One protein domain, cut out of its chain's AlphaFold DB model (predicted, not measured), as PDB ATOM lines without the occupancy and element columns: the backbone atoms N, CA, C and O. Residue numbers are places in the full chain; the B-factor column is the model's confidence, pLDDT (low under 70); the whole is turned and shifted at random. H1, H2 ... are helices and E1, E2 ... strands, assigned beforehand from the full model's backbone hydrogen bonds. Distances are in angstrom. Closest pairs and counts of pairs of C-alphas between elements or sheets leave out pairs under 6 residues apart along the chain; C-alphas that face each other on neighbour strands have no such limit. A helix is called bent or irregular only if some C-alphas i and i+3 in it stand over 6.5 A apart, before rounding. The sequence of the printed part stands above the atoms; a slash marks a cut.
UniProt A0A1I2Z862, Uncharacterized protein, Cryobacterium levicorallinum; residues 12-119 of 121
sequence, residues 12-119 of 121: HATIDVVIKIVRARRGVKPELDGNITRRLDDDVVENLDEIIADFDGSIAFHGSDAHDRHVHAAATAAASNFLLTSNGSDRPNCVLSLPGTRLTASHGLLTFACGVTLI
ATOM      1  N   HIS A  12     180.087 131.094 106.004       85.00
ATOM      2  CA  HIS A  12     180.128 132.458 105.494       85.00
ATOM      3  C   HIS A  12     180.875 132.513 104.160       85.00
ATOM      4  O   HIS A  12     181.801 131.738 103.901       85.00
ATOM      5  N   ALA A  13     180.502 133.451 103.300       88.31
ATOM      6  CA  ALA A  13     181.244 133.749 102.076       88.31
ATOM      7  C   ALA A  13     181.090 135.221 101.689       88.31
ATOM      8  O   ALA A  13     180.253 135.929 102.233       88.31
ATOM      9  N   THR A  14     181.878 135.692 100.729       90.38
ATOM     10  CA  THR A  14     181.637 136.990 100.084       90.38
ATOM     11  C   THR A  14     180.871 136.805  98.784       90.38
ATOM     12  O   THR A  14     180.910 135.734  98.168       90.38
ATOM     13  N   ILE A  15     180.251 137.882  98.302       91.31
ATOM     14  CA  ILE A  15     179.654 137.894  96.962       91.31
ATOM     15  C   ILE A  15     180.683 137.579  95.867       91.31
ATOM     16  O   ILE A  15     180.367 136.882  94.904       91.31
ATOM     17  N   ASP A  16     181.942 137.995  96.044       88.62
ATOM     18  CA  ASP A  16     183.028 137.673  95.115       88.62
ATOM     19  C   ASP A  16     183.231 136.162  94.971       88.62
ATOM     20  O   ASP A  16     183.464 135.673  93.866       88.62
ATOM     21  N   VAL A  17     183.136 135.408  96.072       85.69
ATOM     22  CA  VAL A  17     183.269 133.944  96.053       85.69
ATOM     23  C   VAL A  17     182.096 133.309  95.309       85.69
ATOM     24  O   VAL A  17     182.325 132.460  94.445       85.69
ATOM     25  N   VAL A  18     180.863 133.757  95.562       89.25
ATOM     26  CA  VAL A  18     179.671 133.270  94.845       89.25
ATOM     27  C   VAL A  18     179.808 133.530  93.339       89.25
ATOM     28  O   VAL A  18     179.714 132.608  92.525       89.25
ATOM     29  N   ILE A  19     180.173 134.756  92.954       90.88
ATOM     30  CA  ILE A  19     180.398 135.136  91.553       90.88
ATOM     31  C   ILE A  19     181.523 134.305  90.924       90.88
ATOM     32  O   ILE A  19     181.400 133.863  89.778       90.88
ATOM     33  N   LYS A  20     182.623 134.058  91.649       87.38
ATOM     34  CA  LYS A  20     183.728 133.209  91.174       87.38
ATOM     35  C   LYS A  20     183.265 131.782  90.894       87.38
ATOM     36  O   LYS A  20     183.655 131.240  89.860       87.38
ATOM     37  N   ILE A  21     182.421 131.194  91.744       85.88
ATOM     38  CA  ILE A  21     181.863 129.845  91.539       85.88
ATOM     39  C   ILE A  21     181.049 129.801  90.242       85.88
ATOM     40  O   ILE A  21     181.291 128.958  89.370       85.88
ATOM     41  N   VAL A  22     180.134 130.755  90.071       89.12
ATOM     42  CA  VAL A  22     179.278 130.857  88.882       89.12
ATOM     43  C   VAL A  22     180.119 131.065  87.614       89.12
ATOM     44  O   VAL A  22     179.934 130.377  86.604       89.12
ATOM     45  N   ARG A  23     181.110 131.964  87.672       87.19
ATOM     46  CA  ARG A  23     182.047 132.228  86.572       87.19
ATOM     47  C   ARG A  23     182.881 130.999  86.226       87.19
ATOM     48  O   ARG A  23     183.019 130.686  85.046       87.19
ATOM     49  N   ALA A  24     183.427 130.303  87.221       84.44
ATOM     50  CA  ALA A  24     184.216 129.093  87.013       84.44
ATOM     51  C   ALA A  24     183.375 128.018  86.316       84.44
ATOM     52  O   ALA A  24     183.826 127.415  85.340       84.44
ATOM     53  N   ARG A  25     182.114 127.841  86.733       84.88
ATOM     54  CA  ARG A  25     181.196 126.903  86.082       84.88
ATOM     55  C   ARG A  25     180.972 127.240  84.608       84.88
ATOM     56  O   ARG A  25     181.033 126.341  83.770       84.88
ATOM     57  N   ARG A  26     180.747 128.518  84.295       86.94
ATOM     58  CA  ARG A  26     180.557 129.003  82.921       86.94
ATOM     59  C   ARG A  26     181.834 128.928  82.081       86.94
ATOM     60  O   ARG A  26     181.746 128.705  80.883       86.94
ATOM     61  N   GLY A  27     183.010 129.045  82.696       85.75
ATOM     62  CA  GLY A  27     184.289 128.808  82.022       85.75
ATOM     63  C   GLY A  27     184.470 127.354  81.573       85.75
ATOM     64  O   GLY A  27     185.016 127.114  80.503       85.75
ATOM     65  N   VAL A  28     183.980 126.389  82.360       85.25
ATOM     66  CA  VAL A  28     184.057 124.952  82.028       85.25
ATOM     67  C   VAL A  28     183.004 124.536  80.998       85.25
ATOM     68  O   VAL A  28     183.284 123.690  80.155       85.25
ATOM     69  N   LYS A  29     181.792 125.098  81.079       89.19
ATOM     70  CA  LYS A  29     180.695 124.831  80.135       89.19
ATOM     71  C   LYS A  29     180.033 126.141  79.689       89.19
ATOM     72  O   LYS A  29     179.044 126.564  80.301       89.19
ATOM     73  N   PRO A  30     180.585 126.818  78.668       92.25
ATOM     74  CA  PRO A  30     180.071 128.102  78.187       92.25
ATOM     75  C   PRO A  30     178.646 128.028  77.628       92.25
ATOM     76  O   PRO A  30     177.913 129.013  77.674       92.25
ATOM     77  N   GLU A  31     178.257 126.858  77.130       93.56
ATOM     78  CA  GLU A  31     176.976 126.564  76.489       93.56
ATOM     79  C   GLU A  31     175.816 126.346  77.468       93.56
ATOM     80  O   GLU A  31     174.692 126.112  77.033       93.56
ATOM     81  N   LEU A  32     176.061 126.400  78.784       89.81
ATOM     82  CA  LEU A  32     175.007 126.190  79.774       89.81
ATOM     83  C   LEU A  32     173.897 127.233  79.648       89.81
ATOM     84  O   LEU A  32     174.130 128.446  79.762       89.81
ATOM     85  N   ASP A  33     172.670 126.726  79.562       94.19
ATOM     86  CA  ASP A  33     171.461 127.529  79.666       94.19
ATOM     87  C   ASP A  33     171.491 128.403  80.922       94.19
ATOM     88  O   ASP A  33     171.912 127.983  82.008       94.19
ATOM     89  N   GLY A  34     170.980 129.629  80.787       93.00
ATOM     90  CA  GLY A  34     170.955 130.600  81.881       93.00
ATOM     91  C   GLY A  34     170.288 130.056  83.148       93.00
ATOM     92  O   GLY A  34     170.776 130.297  84.247       93.00
ATOM     93  N   ASN A  35     169.243 129.229  83.009       95.19
ATOM     94  CA  ASN A  35     168.550 128.614  84.143       95.19
ATOM     95  C   ASN A  35     169.456 127.698  84.986       95.19
ATOM     96  O   ASN A  35     169.288 127.631  86.198       95.19
ATOM     97  N   ILE A  36     170.424 127.011  84.374       90.56
ATOM     98  CA  ILE A  36     171.362 126.146  85.107       90.56
ATOM     99  C   ILE A  36     172.321 127.000  85.938       90.56
ATOM    100  O   ILE A  36     172.633 126.667  87.074       90.56
ATOM    101  N   THR A  37     172.779 128.114  85.368       90.62
ATOM    102  CA  THR A  37     173.677 129.053  86.054       90.62
ATOM    103  C   THR A  37     172.962 129.767  87.198       90.62
ATOM    104  O   THR A  37     173.520 129.861  88.282       90.62
ATOM    105  N   ARG A  38     171.709 130.182  86.977       94.50
ATOM    106  CA  ARG A  38     170.842 130.761  88.007       94.50
ATOM    107  C   ARG A  38     170.583 129.780  89.153       94.50
ATOM    108  O   ARG A  38     170.746 130.152  90.296       94.50
ATOM    109  N   ARG A  39     170.249 128.518  88.855       92.81
ATOM    110  CA  ARG A  39     170.053 127.500  89.903       92.81
ATOM    111  C   ARG A  39     171.311 127.254  90.728       92.81
ATOM    112  O   ARG A  39     171.197 127.083  91.924       92.81
ATOM    113  N   LEU A  40     172.493 127.256  90.109       89.44
ATOM    114  CA  LEU A  40     173.745 127.136  90.859       89.44
ATOM    115  C   LEU A  40     173.953 128.317  91.818       89.44
ATOM    116  O   LEU A  40     174.409 128.107  92.932       89.44
ATOM    117  N   ASP A  41     173.656 129.537  91.370       92.50
ATOM    118  CA  ASP A  41     173.705 130.735  92.213       92.50
ATOM    119  C   ASP A  41     172.725 130.618  93.391       92.50
ATOM    120  O   ASP A  41     173.155 130.703  94.541       92.50
ATOM    121  N   ASP A  42     171.456 130.293  93.110       93.31
ATOM    122  CA  ASP A  42     170.420 130.060  94.126       93.31
ATOM    123  C   ASP A  42     170.872 128.986  95.135       93.31
ATOM    124  O   ASP A  42     170.877 129.227  96.339       93.31
ATOM    125  N   ASP A  43     171.324 127.824  94.648       88.50
ATOM    126  CA  ASP A  43     171.748 126.696  95.481       88.50
ATOM    127  C   ASP A  43     172.930 127.082  96.386       88.50
ATOM    128  O   ASP A  43     172.982 126.679  97.547       88.50
ATOM    129  N   VAL A  44     173.895 127.862  95.886       87.62
ATOM    130  CA  VAL A  44     175.028 128.326  96.701       87.62
ATOM    131  C   VAL A  44     174.546 129.290  97.779       87.62
ATOM    132  O   VAL A  44     174.890 129.108  98.944       87.62
ATOM    133  N   VAL A  45     173.747 130.291  97.410       90.75
ATOM    134  CA  VAL A  45     173.264 131.323  98.336       90.75
ATOM    135  C   VAL A  45     172.361 130.725  99.417       90.75
ATOM    136  O   VAL A  45     172.524 131.055 100.587       90.75
ATOM    137  N   GLU A  46     171.461 129.806  99.063       89.94
ATOM    138  CA  GLU A  46     170.540 129.152 100.006       89.94
ATOM    139  C   GLU A  46     171.245 128.258 101.038       89.94
ATOM    140  O   GLU A  46     170.670 127.962 102.088       89.94
ATOM    141  N   ASN A  47     172.475 127.815 100.755       86.25
ATOM    142  CA  ASN A  47     173.260 126.965 101.652       86.25
ATOM    143  C   ASN A  47     174.306 127.735 102.479       86.25
ATOM    144  O   ASN A  47     174.984 127.122 103.304       86.25
ATOM    145  N   LEU A  48     174.449 129.048 102.279       85.75
ATOM    146  CA  LEU A  48     175.283 129.913 103.114       85.75
ATOM    147  C   LEU A  48     174.461 130.464 104.285       85.75
ATOM    148  O   LEU A  48     173.317 130.877 104.109       85.75
ATOM    149  N   ASP A  49     175.060 130.516 105.475       87.69
ATOM    150  CA  ASP A  49     174.443 131.164 106.637       87.69
ATOM    151  C   ASP A  49     174.535 132.691 106.530       87.69
ATOM    152  O   ASP A  49     173.623 133.404 106.947       87.69
ATOM    153  N   GLU A  50     175.633 133.201 105.961       87.75
ATOM    154  CA  GLU A  50     175.846 134.635 105.779       87.75
ATOM    155  C   GLU A  50     176.683 134.939 104.532       87.75
ATOM    156  O   GLU A  50     177.713 134.312 104.268       87.75
ATOM    157  N   ILE A  51     176.263 135.965 103.788       90.50
ATOM    158  CA  ILE A  51     177.103 136.611 102.781       90.50
ATOM    159  C   ILE A  51     177.639 137.904 103.388       90.50
ATOM    160  O   ILE A  51     176.882 138.846 103.621       90.50
ATOM    161  N   ILE A  52     178.948 137.955 103.619       90.44
ATOM    162  CA  ILE A  52     179.636 139.122 104.164       90.44
ATOM    163  C   ILE A  52     179.575 140.247 103.131       90.44
ATOM    164  O   ILE A  52     180.194 140.169 102.066       90.44
ATOM    165  N   ALA A  53     178.788 141.272 103.451       89.06
ATOM    166  CA  ALA A  53     178.487 142.373 102.543       89.06
ATOM    167  C   ALA A  53     179.589 143.442 102.498       89.06
ATOM    168  O   ALA A  53     179.767 144.077 101.461       89.06
ATOM    169  N   ASP A  54     180.312 143.643 103.603       90.81
ATOM    170  CA  ASP A  54     181.334 144.682 103.727       90.81
ATOM    171  C   ASP A  54     182.493 144.226 104.623       90.81
ATOM    172  O   ASP A  54     182.305 143.457 105.569       90.81
ATOM    173  N   PHE A  55     183.703 144.675 104.295       88.75
ATOM    174  CA  PHE A  55     184.939 144.384 105.016       88.75
ATOM    175  C   PHE A  55     186.058 145.343 104.592       88.75
ATOM    176  O   PHE A  55     186.127 145.800 103.451       88.75
ATOM    177  N   ASP A  56     187.001 145.600 105.499       89.69
ATOM    178  CA  ASP A  56     188.172 146.422 105.193       89.69
ATOM    179  C   ASP A  56     189.181 145.652 104.322       89.69
ATOM    180  O   ASP A  56     189.932 144.798 104.794       89.69
ATOM    181  N   GLY A  57     189.231 145.972 103.028       87.31
ATOM    182  CA  GLY A  57     190.184 145.380 102.086       87.31
ATOM    183  C   GLY A  57     191.644 145.814 102.287       87.31
ATOM    184  O   GLY A  57     192.535 145.255 101.640       87.31
ATOM    185  N   SER A  58     191.911 146.800 103.152       90.25
ATOM    186  CA  SER A  58     193.256 147.330 103.402       90.25
ATOM    187  C   SER A  58     194.043 146.560 104.466       90.25
ATOM    188  O   SER A  58     195.236 146.822 104.644       90.25
ATOM    189  N   ILE A  59     193.421 145.575 105.127       86.00
ATOM    190  CA  ILE A  59     194.081 144.810 106.186       86.00
ATOM    191  C   ILE A  59     195.368 144.129 105.700       86.00
ATOM    192  O   ILE A  59     195.525 143.747 104.529       86.00
ATOM    193  N   ALA A  60     196.307 143.973 106.633       83.69
ATOM    194  CA  ALA A  60     197.566 143.293 106.377       83.69
ATOM    195  C   ALA A  60     197.301 141.859 105.901       83.69
ATOM    196  O   ALA A  60     196.592 141.093 106.545       83.69
ATOM    197  N   PHE A  61     197.892 141.497 104.765       79.25
ATOM    198  CA  PHE A  61     197.767 140.174 104.169       79.25
ATOM    199  C   PHE A  61     199.159 139.664 103.811       79.25
ATOM    200  O   PHE A  61     199.907 140.337 103.101       79.25
ATOM    201  N   HIS A  62     199.489 138.476 104.312       78.44
ATOM    202  CA  HIS A  62     200.808 137.851 104.169       78.44
ATOM    203  C   HIS A  62     200.787 136.599 103.277       78.44
ATOM    204  O   HIS A  62     201.744 135.828 103.281       78.44
ATOM    205  N   GLY A  63     199.692 136.355 102.547       70.75
ATOM    206  CA  GLY A  63     199.621 135.247 101.596       70.75
ATOM    207  C   GLY A  63     200.379 135.536 100.299       70.75
ATOM    208  O   GLY A  63     200.623 136.689  99.948       70.75
ATOM    209  N   SER A  64     200.744 134.468  99.588       75.06
ATOM    210  CA  SER A  64     201.469 134.518  98.311       75.06
ATOM    211  C   SER A  64     200.602 134.984  97.136       75.06
ATOM    212  O   SER A  64     201.117 135.635  96.232       75.06
ATOM    213  N   ASP A  65     199.302 134.682  97.155       74.31
ATOM    214  CA  ASP A  65     198.352 135.114  96.128       74.31
ATOM    215  C   ASP A  65     197.612 136.387  96.557       74.31
ATOM    216  O   ASP A  65     196.770 136.372  97.455       74.31
ATOM    217  N   ALA A  66     197.894 137.502  95.882       79.06
ATOM    218  CA  ALA A  66     197.223 138.774  96.130       79.06
ATOM    219  C   ALA A  66     195.700 138.715  95.894       79.06
ATOM    220  O   ALA A  66     194.967 139.501  96.502       79.06
ATOM    221  N   HIS A  67     195.211 137.792  95.058       77.44
ATOM    222  CA  HIS A  67     193.782 137.604  94.792       77.44
ATOM    223  C   HIS A  67     193.014 136.993  95.970       77.44
ATOM    224  O   HIS A  67     191.783 137.082  95.993       77.44
ATOM    225  N   ASP A  68     193.718 136.447  96.963       78.50
ATOM    226  CA  ASP A  68     193.133 135.902  98.191       78.50
ATOM    227  C   ASP A  68     192.949 136.963  99.289       78.50
ATOM    228  O   ASP A  68     192.334 136.691 100.325       78.50
ATOM    229  N   ARG A  69     193.425 138.198  99.077       83.06
ATOM    230  CA  ARG A  69     193.311 139.284 100.064       83.06
ATOM    231  C   ARG A  69     191.864 139.575 100.453       83.06
ATOM    232  O   ARG A  69     191.592 139.729 101.639       83.06
ATOM    233  N   HIS A  70     190.933 139.630  99.494       83.19
ATOM    234  CA  HIS A  70     189.525 139.904  99.817       83.19
ATOM    235  C   HIS A  70     188.908 138.805 100.682       83.19
ATOM    236  O   HIS A  70     188.063 139.075 101.527       83.19
ATOM    237  N   VAL A  71     189.371 137.566 100.510       83.44
ATOM    238  CA  VAL A  71     188.856 136.429 101.262       83.44
ATOM    239  C   VAL A  71     189.368 136.529 102.691       83.44
ATOM    240  O   VAL A  71     188.614 136.334 103.635       83.44
ATOM    241  N   HIS A  72     190.650 136.868 102.845       82.81
ATOM    242  CA  HIS A  72     191.250 137.101 104.148       82.81
ATOM    243  C   HIS A  72     190.556 138.243 104.900       82.81
ATOM    244  O   HIS A  72     190.200 138.072 106.059       82.81
ATOM    245  N   ALA A  73     190.301 139.365 104.225       86.62
ATOM    246  CA  ALA A  73     189.587 140.502 104.797       86.62
ATOM    247  C   ALA A  73     188.186 140.133 105.290       86.62
ATOM    248  O   ALA A  73     187.836 140.430 106.432       86.62
ATOM    249  N   ALA A  74     187.425 139.400 104.478       86.81
ATOM    250  CA  ALA A  74     186.117 138.903 104.878       86.81
ATOM    251  C   ALA A  74     186.192 137.904 106.041       86.81
ATOM    252  O   ALA A  74     185.379 137.981 106.955       86.81
ATOM    253  N   ALA A  75     187.195 137.017 106.058       84.56
ATOM    254  CA  ALA A  75     187.430 136.084 107.162       84.56
ATOM    255  C   ALA A  75     187.643 136.807 108.491       84.56
ATOM    256  O   ALA A  75     187.095 136.425 109.526       84.56
ATOM    257  N   THR A  76     188.461 137.858 108.448       86.31
ATOM    258  CA  THR A  76     188.781 138.685 109.607       86.31
ATOM    259  C   THR A  76     187.558 139.470 110.068       86.31
ATOM    260  O   THR A  76     187.270 139.466 111.262       86.31
ATOM    261  N   ALA A  77     186.806 140.079 109.148       85.62
ATOM    262  CA  ALA A  77     185.586 140.825 109.464       85.62
ATOM    263  C   ALA A  77     184.488 139.926 110.061       85.62
ATOM    264  O   ALA A  77     183.844 140.295 111.040       85.62
ATOM    265  N   ALA A  78     184.330 138.715 109.525       82.38
ATOM    266  CA  ALA A  78     183.383 137.721 110.022       82.38
ATOM    267  C   ALA A  78     183.812 137.083 111.356       82.38
ATOM    268  O   ALA A  78     183.015 136.384 111.990       82.38
ATOM    269  N   ALA A  79     185.053 137.314 111.801       82.25
ATOM    270  CA  ALA A  79     185.683 136.604 112.912       82.25
ATOM    271  C   ALA A  79     185.548 135.078 112.763       82.25
ATOM    272  O   ALA A  79     185.208 134.375 113.715       82.25
ATOM    273  N   SER A  80     185.762 134.575 111.545       78.12
ATOM    274  CA  SER A  80     185.735 133.142 111.257       78.12
ATOM    275  C   SER A  80     186.845 132.424 112.025       78.12
ATOM    276  O   SER A  80     187.773 133.047 112.523       78.12
ATOM    277  N   ASN A  81     186.783 131.105 112.141       73.94
ATOM    278  CA  ASN A  81     187.836 130.295 112.758       73.94
ATOM    279  C   ASN A  81     188.606 129.482 111.722       73.94
ATOM    280  O   ASN A  81     189.785 129.199 111.929       73.94
ATOM    281  N   PHE A  82     187.956 129.128 110.609       74.06
ATOM    282  CA  PHE A  82     188.560 128.331 109.549       74.06
ATOM    283  C   PHE A  82     188.302 128.906 108.161       74.06
ATOM    284  O   PHE A  82     187.300 129.574 107.900       74.06
ATOM    285  N   LEU A  83     189.233 128.570 107.272       75.88
ATOM    286  CA  LEU A  83     189.225 128.885 105.857       75.88
ATOM    287  C   LEU A  83     189.195 127.567 105.069       75.88
ATOM    288  O   LEU A  83     190.179 126.828 105.071       75.88
ATOM    289  N   LEU A  84     188.080 127.250 104.417       75.12
ATOM    290  CA  LEU A  84     187.912 126.045 103.606       75.12
ATOM    291  C   LEU A  84     188.338 126.337 102.168       75.12
ATOM    292  O   LEU A  84     187.729 127.181 101.531       75.12
ATOM    293  N   THR A  85     189.361 125.658 101.644       71.50
ATOM    294  CA  THR A  85     189.844 125.845 100.263       71.50
ATOM    295  C   THR A  85     190.398 124.541  99.689       71.50
ATOM    296  O   THR A  85     190.959 123.727 100.420       71.50
ATOM    297  N   SER A  86     190.281 124.342  98.371       64.44
ATOM    298  CA  SER A  86     190.875 123.195  97.667       64.44
ATOM    299  C   SER A  86     192.330 123.417  97.221       64.44
ATOM    300  O   SER A  86     192.906 122.547  96.570       64.44
ATOM    301  N   ASN A  87     192.936 124.568  97.534       57.62
ATOM    302  CA  ASN A  87     194.311 124.902  97.143       57.62
ATOM    303  C   ASN A  87     195.321 124.285  98.128       57.62
ATOM    304  O   ASN A  87     195.934 124.979  98.937       57.62
ATOM    305  N   GLY A  88     195.473 122.959  98.078       43.31
ATOM    306  CA  GLY A  88     196.332 122.206  99.001       43.31
ATOM    307  C   GLY A  88     197.844 122.435  98.844       43.31
ATOM    308  O   GLY A  88     198.589 122.115  99.764       43.31
ATOM    309  N   SER A  89     198.320 122.985  97.716       42.59
ATOM    310  CA  SER A  89     199.761 123.134  97.429       42.59
ATOM    311  C   SER A  89     200.354 124.510  97.750       42.59
ATOM    312  O   SER A  89     201.542 124.588  98.043       42.59
ATOM    313  N   ASP A  90     199.555 125.581  97.759       43.19
ATOM    314  CA  ASP A  90     200.058 126.950  97.997       43.19
ATOM    315  C   ASP A  90     200.093 127.333  99.482       43.19
ATOM    316  O   ASP A  90     200.516 128.426  99.860       43.19
ATOM    317  N   ARG A  91     199.639 126.426 100.352       43.19
ATOM    318  CA  ARG A  91     199.536 126.651 101.791       43.19
ATOM    319  C   ARG A  91     200.057 125.437 102.563       43.19
ATOM    320  O   ARG A  91     199.251 124.645 103.049       43.19
ATOM    321  N   PRO A  92     201.380 125.321 102.795       35.00
ATOM    322  CA  PRO A  92     201.940 124.288 103.675       35.00
ATOM    323  C   PRO A  92     201.475 124.398 105.146       35.00
ATOM    324  O   PRO A  92     201.835 123.556 105.956       35.00
ATOM    325  N   ASN A  93     200.634 125.389 105.484       35.03
ATOM    326  CA  ASN A  93     200.022 125.606 106.799       35.03
ATOM    327  C   ASN A  93     198.489 125.810 106.725       35.03
ATOM    328  O   ASN A  93     197.946 126.619 107.475       35.03
ATOM    329  N   CYS A  94     197.763 125.135 105.822       36.94
ATOM    330  CA  CYS A  94     196.310 125.328 105.643       36.94
ATOM    331  C   CYS A  94     195.430 124.698 106.745       36.94
ATOM    332  O   CYS A  94     194.430 124.044 106.471       36.94
ATOM    333  N   VAL A  95     195.795 124.933 108.001       35.53
ATOM    334  CA  VAL A  95     194.858 125.289 109.066       35.53
ATOM    335  C   VAL A  95     195.466 126.533 109.698       35.53
ATOM    336  O   VAL A  95     196.222 126.457 110.667       35.53
ATOM    337  N   LEU A  96     195.223 127.696 109.088       40.81
ATOM    338  CA  LEU A  96     195.523 128.955 109.755       40.81
ATOM    339  C   LEU A  96     194.519 129.078 110.894       40.81
ATOM    340  O   LEU A  96     193.407 129.561 110.711       40.81
ATOM    341  N   SER A  97     194.941 128.613 112.068       33.44
ATOM    342  CA  SER A  97     194.530 129.206 113.327       33.44
ATOM    343  C   SER A  97     194.562 130.720 113.140       33.44
ATOM    344  O   SER A  97     195.634 131.326 113.139       33.44
ATOM    345  N   LEU A  98     193.400 131.354 113.034       37.53
ATOM    346  CA  LEU A  98     193.266 132.681 113.624       37.53
ATOM    347  C   LEU A  98     193.648 132.516 115.107       37.53
ATOM    348  O   LEU A  98     193.428 131.428 115.648       37.53
ATOM    349  N   PRO A  99     194.369 133.467 115.725       32.00
ATOM    350  CA  PRO A  99     195.115 133.213 116.959       32.00
ATOM    351  C   PRO A  99     194.261 132.481 118.014       32.00
ATOM    352  O   PRO A  99     193.336 133.075 118.559       32.00
ATOM    353  N   GLY A 100     194.552 131.190 118.274       32.88
ATOM    354  CA  GLY A 100     193.867 130.400 119.313       32.88
ATOM    355  C   GLY A 100     193.514 128.919 119.053       32.88
ATOM    356  O   GLY A 100     193.115 128.257 120.005       32.88
ATOM    357  N   THR A 101     193.659 128.339 117.855       30.50
ATOM    358  CA  THR A 101     193.102 126.996 117.550       30.50
ATOM    359  C   THR A 101     193.984 126.129 116.638       30.50
ATOM    360  O   THR A 101     194.094 126.363 115.441       30.50
ATOM    361  N   ARG A 102     194.576 125.050 117.178       23.86
ATOM    362  CA  ARG A 102     195.304 124.016 116.406       23.86
ATOM    363  C   ARG A 102     194.419 122.808 116.124       23.86
ATOM    364  O   ARG A 102     194.053 122.150 117.087       23.86
ATOM    365  N   LEU A 103     194.234 122.426 114.859       30.94
ATOM    366  CA  LEU A 103     193.938 121.043 114.451       30.94
ATOM    367  C   LEU A 103     194.495 120.776 113.039       30.94
ATOM    368  O   LEU A 103     194.603 121.693 112.239       30.94
ATOM    369  N   THR A 104     194.887 119.535 112.745       27.94
ATOM    370  CA  THR A 104     195.456 119.073 111.461       27.94
ATOM    371  C   THR A 104     194.419 118.264 110.675       27.94
ATOM    372  O   THR A 104     193.750 117.426 111.278       27.94
ATOM    373  N   ALA A 105     194.308 118.445 109.354       31.45
ATOM    374  CA  ALA A 105     193.368 117.690 108.515       31.45
ATOM    375  C   ALA A 105     194.046 116.530 107.757       31.45
ATOM    376  O   ALA A 105     195.093 116.704 107.136       31.45
ATOM    377  N   SER A 106     193.407 115.356 107.785       26.42
ATOM    378  CA  SER A 106     193.755 114.148 107.028       26.42
ATOM    379  C   SER A 106     192.669 113.812 105.998       26.42
ATOM    380  O   SER A 106     191.498 113.791 106.358       26.42
ATOM    381  N   HIS A 107     193.098 113.511 104.765       27.80
ATOM    382  CA  HIS A 107     192.413 112.838 103.641       27.80
ATOM    383  C   HIS A 107     190.907 113.077 103.399       27.80
ATOM    384  O   HIS A 107     190.058 112.586 104.135       27.80
ATOM    385  N   GLY A 108     190.572 113.645 102.231       22.38
ATOM    386  CA  GLY A 108     189.228 113.536 101.652       22.38
ATOM    387  C   GLY A 108     188.947 114.516 100.510       22.38
ATOM    388  O   GLY A 108     188.844 115.712 100.734       22.38
ATOM    389  N   LEU A 109     188.837 113.971  99.296       25.52
ATOM    390  CA  LEU A 109     188.351 114.548  98.032       25.52
ATOM    391  C   LEU A 109     187.317 115.694  98.143       25.52
ATOM    392  O   LEU A 109     186.241 115.473  98.687       25.52
ATOM    393  N   LEU A 110     187.586 116.827  97.474       22.20
ATOM    394  CA  LEU A 110     186.680 117.549  96.550       22.20
ATOM    395  C   LEU A 110     187.365 118.838  96.058       22.20
ATOM    396  O   LEU A 110     187.341 119.883  96.702       22.20
ATOM    397  N   THR A 111     188.007 118.749  94.893       25.92
ATOM    398  CA  THR A 111     188.655 119.882  94.225       25.92
ATOM    399  C   THR A 111     187.611 120.658  93.426       25.92
ATOM    400  O   THR A 111     187.277 120.271  92.309       25.92
ATOM    401  N   PHE A 112     187.096 121.755  93.981       25.33
ATOM    402  CA  PHE A 112     186.306 122.731  93.233       25.33
ATOM    403  C   PHE A 112     186.976 124.103  93.313       25.33
ATOM    404  O   PHE A 112     187.062 124.714  94.372       25.33
ATOM    405  N   ALA A 113     187.483 124.524  92.151       27.11
ATOM    406  CA  ALA A 113     188.008 125.837  91.787       27.11
ATOM    407  C   ALA A 113     187.840 126.938  92.851       27.11
ATOM    408  O   ALA A 113     186.784 127.554  92.929       27.11
ATOM    409  N   CYS A 114     188.913 127.206  93.605       30.70
ATOM    410  CA  CYS A 114     189.152 128.427  94.385       30.70
ATOM    411  C   CYS A 114     187.930 128.979  95.157       30.70
ATOM    412  O   CYS A 114     187.726 130.191  95.240       30.70
ATOM    413  N   GLY A 115     187.093 128.087  95.690       36.84
ATOM    414  CA  GLY A 115     186.012 128.436  96.597       36.84
ATOM    415  C   GLY A 115     186.608 128.513  97.983       36.84
ATOM    416  O   GLY A 115     187.011 127.485  98.526       36.84
ATOM    417  N   VAL A 116     186.754 129.726  98.505       49.09
ATOM    418  CA  VAL A 116     187.125 129.878  99.895       49.09
ATOM    419  C   VAL A 116     185.875 130.112 100.715       49.09
ATOM    420  O   VAL A 116     185.240 131.156 100.576       49.09
ATOM    421  N   THR A 117     185.535 129.143 101.553       46.91
ATOM    422  CA  THR A 117     184.377 129.248 102.433       46.91
ATOM    423  C   THR A 117     184.835 129.427 103.866       46.91
ATOM    424  O   THR A 117     185.769 128.778 104.334       46.91
ATOM    425  N   LEU A 118     184.207 130.361 104.555       52.56
ATOM    426  CA  LEU A 118     184.566 130.759 105.900       52.56
ATOM    427  C   LEU A 118     183.718 129.980 106.889       52.56
ATOM    428  O   LEU A 118     182.509 129.870 106.710       52.56
ATOM    429  N   ILE A 119     184.352 129.421 107.914       50.94
ATOM    430  CA  ILE A 119     183.637 128.702 108.965       50.94
ATOM    431  C   ILE A 119     183.855 129.424 110.283       50.94
ATOM    432  O   ILE A 119     184.998 129.553 110.728       50.94
TER     433      ILE A 119
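Overview. This is residues 12 to 119 of the 121 residues of an uncharacterized protein of Cryobacterium levicorallinum (UniProt A0A1I2Z862). Look first for four very short strands side by side in a row, E2, E1, E4, E3, with helix H3 packed on one side of the row and a helical hairpin, H1 and H2, extending away from it; its far turn, residues 27 to 33, sticks out. A long loop without named elements, residues 85 to 116, swings out between E3 and E4. The printed part has 108 residues, with three named helices and four named strands in the order E1 H1 H2 E2 H3 E3 E4; E1 and E2 form a parallel pair, E3 and E4 an antiparallel one. The class is mixed, helices and strands, with under half of the residues in named elements. The whole is compact, with a radius of gyration of the C-alphas of 14.7 A and spans of 45 by 33 by 25 A.

Arrangement. Start at E1, residues 12 to 14, and E2, residues 50 to 52, parallel neighbours at 38 degrees; N 52 and O 13 are within hydrogen-bond range at 2.8 A. Between them in the chain come H1, residues 15 to 28, and H2, residues 34 to 46, making a strand-helix-strand unit, two parallel neighbour strands joined through helices, with a right-handed crossover. H1 and H2 form a helical hairpin: they touch, closest at the C-alphas of Val 22 and Asp 41, 6.5 A apart. They run opposite ways at a steep tilt of 36 degrees, only just past shallow. Next find E3, residues 82 to 84, and E4, residues 117 to 119, an antiparallel hairpin at 151 degrees; N 84 and O 117 are 2.8 A apart, within hydrogen-bond range. The closest C-alphas of E1 and E4, His 12 and Leu 118, are 4.8 A apart. H3, residues 66 to 77, touches no helix; its closest C-alpha to E4 is Ala 75, 6.2 A from Leu 118. H2 and H3 are apart. Every O i to N i+4 pair is within hydrogen-bond range in H1 and H2; in H3 it is 6 of 8.

Along the chain. Find C-alpha 12 at (180.128, 132.458, 105.494), where E1 begins its 7.2 A. H1 runs 20.2 A from C-alpha 15, and H2 18.2 A from C-alpha 34 at (170.955, 130.600, 81.881). E2 spans 6.1 A and H3 17.8 A; H3 is only just irregular, with C-alphas 67 and 70 7.0 A apart. E3 spans 6.4 A and E4 6.6 A, ending at C-alpha 119, (183.637, 128.702, 108.965).

Size, cuts and confidence. The two C-alphas farthest apart, Glu 31 and Gly 100, are 46.2 A apart. The printed part has no cut. The links E2 to H3, 13 residues, and E3 to E4, 32 residues, are long. The mean pLDDT of the printed part is 70.2, and residues 86 to 119 are under 70.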